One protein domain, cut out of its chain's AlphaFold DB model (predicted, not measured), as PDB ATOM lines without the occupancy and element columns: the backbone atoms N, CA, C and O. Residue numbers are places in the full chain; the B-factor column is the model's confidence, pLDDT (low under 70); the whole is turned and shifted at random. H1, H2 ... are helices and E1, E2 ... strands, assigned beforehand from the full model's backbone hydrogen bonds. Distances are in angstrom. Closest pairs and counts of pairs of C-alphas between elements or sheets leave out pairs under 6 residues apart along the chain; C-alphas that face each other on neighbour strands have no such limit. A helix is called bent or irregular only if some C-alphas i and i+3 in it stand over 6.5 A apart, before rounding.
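What this domain is: This is residues 11 to 61 of the 85 residues of the protein "Phosphotransferase domain-containing protein" of Chloroflexi bacterium OLB13 (UniProt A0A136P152). A narrow ribbon of two antiparallel strands, E1 and E2, has the short helix H1 lying across one end, while the longer helix H2 lies beyond the other end and sticks out with its residues 53 to 60. The two helices are far from each other, with the ribbon and the link to H2 between them, and the contacts are few. The printed part has 51 residues, with two named strands and two named helices in the order E1, H1, E2, H2 along the chain; the sheet has the order E1 - E2, and the class is mixed, helices and strands. The whole is extended, with a radius of gyration of the C-alphas of 15.8 A and spans of 42 by 21 by 17 A.

Where its parts are: The printed part begins at Gly 11, and residues 11 to 15 come before the first named element. E1 is residues 16 to 20, 13.4 A from first to last C-alpha, beginning with C-alpha 16 at (257.354, 224.110, 333.497). H1 is residues 25 to 33, 12.4 A long, with C-alpha 25 at (256.072, 224.173, 351.533). E2 is residues 37 to 41, 13.1 A long. H2 is residues 46 to 60, 20.7 A long, and ends with C-alpha 60 at (266.513, 201.817, 327.319).

How they stand to each other: E1 and E2 are antiparallel neighbours, with 151 degrees between their N-to-C directions. C-alphas 16 and 41 face each other at 4.2 A, and C-alphas 20 and 37 at 5.0 A. N 17 and O 40 are within hydrogen-bond range at 2.9 A, and N 38 and O 19 at 3.0 A. The closest C-alphas of E1 and H1 are those of Phe 20 and Ala 31, 6.2 A apart. The closest C-alphas of H1 and E2 are those of Ala 31 and Thr 37, 5.9 A apart. H2 is apart from E1 and from H1. In H1 and H2 every O i to N i+4 pair is within hydrogen-bond range, and neither helix is bent.

The domain as a whole: The two C-alphas farthest apart are those of Gly 22 and Gly 61, at 43.4 A, and the outline is only just a rod. Residues 53 to 61, of which 53 to 60 belong to H2, stand free; without them the body has 42 residues and spans 37 by 15 by 13 A. The printed part runs from residue 11 to residue 61 with no cut. The links E1 to H1, H1 to E2 and E2 to H2 are tight. The mean pLDDT of the printed part is 93.6, and residues 60 to 61 are under 70.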
ATOM      1  N   GLY A  11     268.976 222.101 330.413       93.19
ATOM      2  CA  GLY A  11     268.253 223.116 329.643       93.19
ATOM      3  C   GLY A  11     266.729 223.002 329.737       93.19
ATOM      4  O   GLY A  11     266.032 223.959 329.395       93.19
ATOM      5  N   ALA A  12     266.217 221.857 330.195       95.00
ATOM      6  CA  ALA A  12     264.798 221.629 330.419       95.00
ATOM      7  C   ALA A  12     264.335 222.068 331.816       95.00
ATOM      8  O   ALA A  12     263.139 222.288 332.011       95.00
ATOM      9  N   VAL A  13     265.240 222.233 332.788       96.19
ATOM     10  CA  VAL A  13     264.881 222.609 334.165       96.19
ATOM     11  C   VAL A  13     264.128 223.940 334.179       96.19
ATOM     12  O   VAL A  13     264.552 224.928 333.578       96.19
ATOM     13  N   GLY A  14     262.981 223.959 334.859       95.38
ATOM     14  CA  GLY A  14     262.164 225.163 335.019       95.38
ATOM     15  C   GLY A  14     261.405 225.598 333.762       95.38
ATOM     16  O   GLY A  14     260.807 226.670 333.761       95.38
ATOM     17  N   THR A  15     261.389 224.791 332.695       96.44
ATOM     18  CA  THR A  15     260.524 225.048 331.527       96.44
ATOM     19  C   THR A  15     259.040 224.931 331.871       96.44
ATOM     20  O   THR A  15     258.239 225.633 331.274       96.44
ATOM     21  N   GLY A  16     258.674 224.137 332.877       96.94
ATOM     22  CA  GLY A  16     257.354 224.110 333.497       96.94
ATOM     23  C   GLY A  16     257.480 224.295 335.004       96.94
ATOM     24  O   GLY A  16     258.300 223.630 335.641       96.94
ATOM     25  N   ILE A  17     256.683 225.196 335.573       97.00
ATOM     26  CA  ILE A  17     256.650 225.480 337.010       97.00
ATOM     27  C   ILE A  17     255.208 225.651 337.498       97.00
ATOM     28  O   ILE A  17     254.284 225.944 336.734       97.00
ATOM     29  N   THR A  18     255.024 225.503 338.807       97.94
ATOM     30  CA  THR A  18     253.766 225.820 339.487       97.94
ATOM     31  C   THR A  18     253.923 227.138 340.233       97.94
ATOM     32  O   THR A  18     254.748 227.235 341.140       97.94
ATOM     33  N   GLN A  19     253.128 228.145 339.873       97.88
ATOM     34  CA  GLN A  19     253.025 229.392 340.630       97.88
ATOM     35  C   GLN A  19     251.966 229.270 341.729       97.88
ATOM     36  O   GLN A  19     250.891 228.698 341.513       97.88
ATOM     37  N   PHE A  20     252.282 229.811 342.906       97.94
ATOM     38  CA  PHE A  20     251.413 229.854 344.078       97.94
ATOM     39  C   PHE A  20     251.787 231.034 344.982       97.94
ATOM     40  O   PHE A  20     252.933 231.486 344.981       97.94
ATOM     41  N   ASP A  21     250.829 231.496 345.782       97.00
ATOM     42  CA  ASP A  21     251.072 232.540 346.775       97.00
ATOM     43  C   ASP A  21     251.783 231.971 348.007       97.00
ATOM     44  O   ASP A  21     251.284 231.047 348.655       97.00
ATOM     45  N   GLY A  22     252.914 232.574 348.372       97.12
ATOM     46  CA  GLY A  22     253.688 232.231 349.563       97.12
ATOM     47  C   GLY A  22     255.123 231.835 349.242       97.12
ATOM     48  O   GLY A  22     255.597 231.997 348.120       97.12
ATOM     49  N   ARG A  23     255.856 231.380 350.262       97.75
ATOM     50  CA  ARG A  23     257.293 231.057 350.135       97.75
ATOM     51  C   ARG A  23     257.694 229.764 350.839       97.75
ATOM     52  O   ARG A  23     258.872 229.425 350.866       97.75
ATOM     53  N   THR A  24     256.734 229.046 351.414       98.25
ATOM     54  CA  THR A  24     256.983 227.825 352.184       98.25
ATOM     55  C   THR A  24     256.296 226.613 351.558       98.25
ATOM     56  O   THR A  24     255.332 226.739 350.802       98.25
ATOM     57  N   ALA A  25     256.748 225.411 351.922       98.00
ATOM     58  CA  ALA A  25     256.072 224.173 351.533       98.00
ATOM     59  C   ALA A  25     254.626 224.108 352.068       98.00
ATOM     60  O   ALA A  25     253.728 223.605 351.391       98.00
ATOM     61  N   SER A  26     254.379 224.663 353.258       98.50
ATOM     62  CA  SER A  26     253.036 224.770 353.840       98.50
ATOM     63  C   SER A  26     252.122 225.671 353.009       98.50
ATOM     64  O   SER A  26     250.952 225.336 352.806       98.50
ATOM     65  N   ASP A  27     252.652 226.778 352.482       98.44
ATOM     66  CA  ASP A  27     251.913 227.658 351.574       98.44
ATOM     67  C   ASP A  27     251.558 226.948 350.272       98.44
ATOM     68  O   ASP A  27     250.400 226.996 349.855       98.44
ATOM     69  N   LEU A  28     252.514 226.222 349.683       97.81
ATOM     70  CA  LEU A  28     252.270 225.406 348.495       97.81
ATOM     71  C   LEU A  28     251.163 224.378 348.752       97.81
ATOM     72  O   LEU A  28     250.203 224.296 347.985       97.81
ATOM     73  N   ARG A  29     251.248 223.628 349.858       98.12
ATOM     74  CA  ARG A  29     250.227 222.637 350.233       98.12
ATOM     75  C   ARG A  29     248.848 223.281 350.364       98.12
ATOM     76  O   ARG A  29     247.867 222.749 349.850       98.12
ATOM     77  N   ARG A  30     248.765 224.436 351.025       98.44
ATOM     78  CA  ARG A  30     247.522 225.204 351.167       98.44
ATOM     79  C   ARG A  30     246.992 225.660 349.805       98.44
ATOM     80  O   ARG A  30     245.807 225.493 349.531       98.44
ATOM     81  N   ALA A  31     247.847 226.196 348.937       98.31
ATOM     82  CA  ALA A  31     247.457 226.630 347.600       98.31
ATOM     83  C   ALA A  31     246.906 225.469 346.758       98.31
ATOM     84  O   ALA A  31     245.875 225.631 346.110       98.31
ATOM     85  N   LEU A  32     247.522 224.284 346.831       97.81
ATOM     86  CA  LEU A  32     247.045 223.075 346.152       97.81
ATOM     87  C   LEU A  32     245.654 222.650 346.638       97.81
ATOM     88  O   LEU A  32     244.753 222.466 345.821       97.81
ATOM     89  N   LEU A  33     245.457 222.552 347.959       98.19
ATOM     90  CA  LEU A  33     244.172 222.158 348.555       98.19
ATOM     91  C   LEU A  33     243.038 223.117 348.178       98.19
ATOM     92  O   LEU A  33     241.923 222.683 347.901       98.19
ATOM     93  N   HIS A  34     243.334 224.415 348.114       98.00
ATOM     94  CA  HIS A  34     242.366 225.441 347.729       98.00
ATOM     95  C   HIS A  34     242.334 225.729 346.222       98.00
ATOM     96  O   HIS A  34     241.670 226.674 345.806       98.00
ATOM     97  N   ARG A  35     243.039 224.942 345.396       97.69
ATOM     98  CA  ARG A  35     243.109 225.097 343.930       97.69
ATOM     99  C   ARG A  35     243.587 226.484 343.465       97.69
ATOM    100  O   ARG A  35     243.257 226.916 342.367       97.69
ATOM    101  N   ARG A  36     244.409 227.158 344.271       98.00
ATOM    102  CA  ARG A  36     244.994 228.484 343.995       98.00
ATOM    103  C   ARG A  36     246.394 228.380 343.390       98.00
ATOM    104  O   ARG A  36     247.320 229.057 343.823       98.00
ATOM    105  N   THR A  37     246.558 227.477 342.430       98.31
ATOM    106  CA  THR A  37     247.834 227.253 341.744       98.31
ATOM    107  C   THR A  37     247.675 227.368 340.239       98.31
ATOM    108  O   THR A  37     246.725 226.826 339.660       98.31
ATOM    109  N   THR A  38     248.663 227.995 339.607       97.94
ATOM    110  CA  THR A  38     248.703 228.212 338.159       97.94
ATOM    111  C   THR A  38     249.879 227.450 337.568       97.94
ATOM    112  O   THR A  38     251.014 227.592 338.025       97.94
ATOM    113  N   ALA A  39     249.611 226.623 336.560       97.06
ATOM    114  CA  ALA A  39     250.664 226.008 335.766       97.06
ATOM    115  C   ALA A  39     251.158 227.039 334.749       97.06
ATOM    116  O   ALA A  39     250.360 227.585 333.989       97.06
ATOM    117  N   VAL A  40     252.458 227.315 334.747       96.69
ATOM    118  CA  VAL A  40     253.078 228.217 333.773       96.69
ATOM    119  C   VAL A  40     254.339 227.579 333.222       96.69
ATOM    120  O   VAL A  40     254.971 226.743 333.872       96.69
ATOM    121  N   GLY A  41     254.727 227.981 332.023       95.50
ATOM    122  CA  GLY A  41     255.919 227.439 331.409       95.50
ATOM    123  C   GLY A  41     256.117 227.883 329.975       95.50
ATOM    124  O   GLY A  41     255.375 228.701 329.436       95.50
ATOM    125  N   ARG A  42     257.145 227.301 329.374       95.31
ATOM    126  CA  ARG A  42     257.495 227.379 327.965       95.31
ATOM    127  C   ARG A  42     257.773 225.968 327.445       95.31
ATOM    128  O   ARG A  42     258.177 225.109 328.230       95.31
ATOM    129  N   PRO A  43     257.632 225.730 326.135       93.94
ATOM    130  CA  PRO A  43     258.059 224.475 325.540       93.94
ATOM    131  C   PRO A  43     259.545 224.210 325.793       93.94
ATOM    132  O   PRO A  43     260.357 225.133 325.928       93.94
ATOM    133  N   TRP A  44     259.911 222.935 325.812       95.50
ATOM    134  CA  TRP A  44     261.311 222.535 325.817       95.50
ATOM    135  C   TRP A  44     262.027 223.024 324.551       95.50
ATOM    136  O   TRP A  44     261.481 222.918 323.450       95.50
ATOM    137  N   PRO A  45     263.283 223.490 324.658       93.56
ATOM    138  CA  PRO A  45     264.104 223.724 323.477       93.56
ATOM    139  C   PRO A  45     264.301 222.416 322.688       93.56
ATOM    140  O   PRO A  45     264.522 221.362 323.285       93.56
ATOM    141  N   LEU A  46     264.289 222.466 321.349       93.19
ATOM    142  CA  LEU A  46     264.447 221.267 320.499       93.19
ATOM    143  C   LEU A  46     265.716 220.468 320.832       93.19
ATOM    144  O   LEU A  46     265.687 219.244 320.899       93.19
ATOM    145  N   ARG A  47     266.824 221.163 321.110       93.50
ATOM    146  CA  ARG A  47     268.091 220.523 321.498       93.50
ATOM    147  C   ARG A  47     267.969 219.648 322.750       93.50
ATOM    148  O   ARG A  47     268.701 218.678 322.882       93.50
ATOM    149  N   GLU A  48     267.083 220.004 323.679       93.75
ATOM    150  CA  GLU A  48     266.892 219.248 324.917       93.75
ATOM    151  C   GLU A  48     266.005 218.021 324.668       93.75
ATOM    152  O   GLU A  48     266.297 216.960 325.212       93.75
ATOM    153  N   HIS A  49     265.029 218.111 323.753       91.06
ATOM    154  CA  HIS A  49     264.302 216.932 323.267       91.06
ATOM    155  C   HIS A  49     265.242 215.926 322.596       91.06
ATOM    156  O   HIS A  49     265.188 214.743 322.904       91.06
ATOM    157  N   ALA A  50     266.141 216.388 321.719       91.75
ATOM    158  CA  ALA A  50     267.092 215.506 321.041       91.75
ATOM    159  C   ALA A  50     268.030 214.799 322.032       91.75
ATOM    160  O   ALA A  50     268.224 213.589 321.942       91.75
ATOM    161  N   LYS A  51     268.565 215.536 323.018       91.25
ATOM    162  CA  LYS A  51     269.365 214.946 324.102       91.25
ATOM    163  C   LYS A  51     268.580 213.891 324.872       91.25
ATOM    164  O   LYS A  51     269.130 212.829 325.136       91.25
ATOM    165  N   PHE A  52     267.320 214.176 325.206       90.81
ATOM    166  CA  PHE A  52     266.459 213.212 325.880       90.81
ATOM    167  C   PHE A  52     266.249 211.955 325.036       90.81
ATOM    168  O   PHE A  52     266.454 210.870 325.555       90.81
ATOM    169  N   VAL A  53     265.922 212.073 323.745       91.38
ATOM    170  CA  VAL A  53     265.728 210.908 322.861       91.38
ATOM    171  C   VAL A  53     266.993 210.053 322.780       91.38
ATOM    172  O   VAL A  53     266.916 208.836 322.929       91.38
ATOM    173  N   VAL A  54     268.162 210.670 322.593       90.38
ATOM    174  CA  VAL A  54     269.442 209.946 322.541       90.38
ATOM    175  C   VAL A  54     269.736 209.247 323.870       90.38
ATOM    176  O   VAL A  54     270.062 208.062 323.867       90.38
ATOM    177  N   ASP A  55     269.599 209.948 324.999       87.50
ATOM    178  CA  ASP A  55     269.826 209.374 326.333       87.50
ATOM    179  C   ASP A  55     268.815 208.257 326.641       87.50
ATOM    180  O   ASP A  55     269.186 207.201 327.151       87.50
ATOM    181  N   PHE A  56     267.554 208.442 326.255       86.56
ATOM    182  CA  PHE A  56     266.487 207.463 326.417       86.56
ATOM    183  C   PHE A  56     266.762 206.188 325.613       86.56
ATOM    184  O   PHE A  56     266.702 205.097 326.176       86.56
ATOM    185  N   ILE A  57     267.131 206.305 324.333       87.44
ATOM    186  CA  ILE A  57     267.500 205.155 323.491       87.44
ATOM    187  C   ILE A  57     268.747 204.461 324.048       87.44
ATOM    188  O   ILE A  57     268.763 203.239 324.179       87.44
ATOM    189  N   ALA A  58     269.775 205.225 324.427       85.38
ATOM    190  CA  ALA A  58     271.019 204.672 324.953       85.38
ATOM    191  C   ALA A  58     270.816 203.914 326.278       85.38
ATOM    192  O   ALA A  58     271.451 202.885 326.501       85.38
ATOM    193  N   ARG A  59     269.923 204.394 327.155       79.69
ATOM    194  CA  ARG A  59     269.643 203.771 328.463       79.69
ATOM    195  C   ARG A  59     268.569 202.690 328.423       79.69
ATOM    196  O   ARG A  59     268.546 201.842 329.312       79.69
ATOM    197  N   ARG A  60     267.672 202.719 327.433       65.81
ATOM    198  CA  ARG A  60     266.513 201.817 327.319       65.81
ATOM    199  C   ARG A  60     266.548 200.940 326.068       65.81
ATOM    200  O   ARG A  60     265.520 200.399 325.674       65.81
ATOM    201  N   GLY A  61     267.714 200.779 325.443       56.66
ATOM    202  CA  GLY A  61     267.911 199.881 324.309       56.66
ATOM    203  C   GLY A  61     267.486 198.453 324.656       56.66
ATOM    204  O   GLY A  61     268.258 197.743 325.291       56.66
TER     205      GLY A  61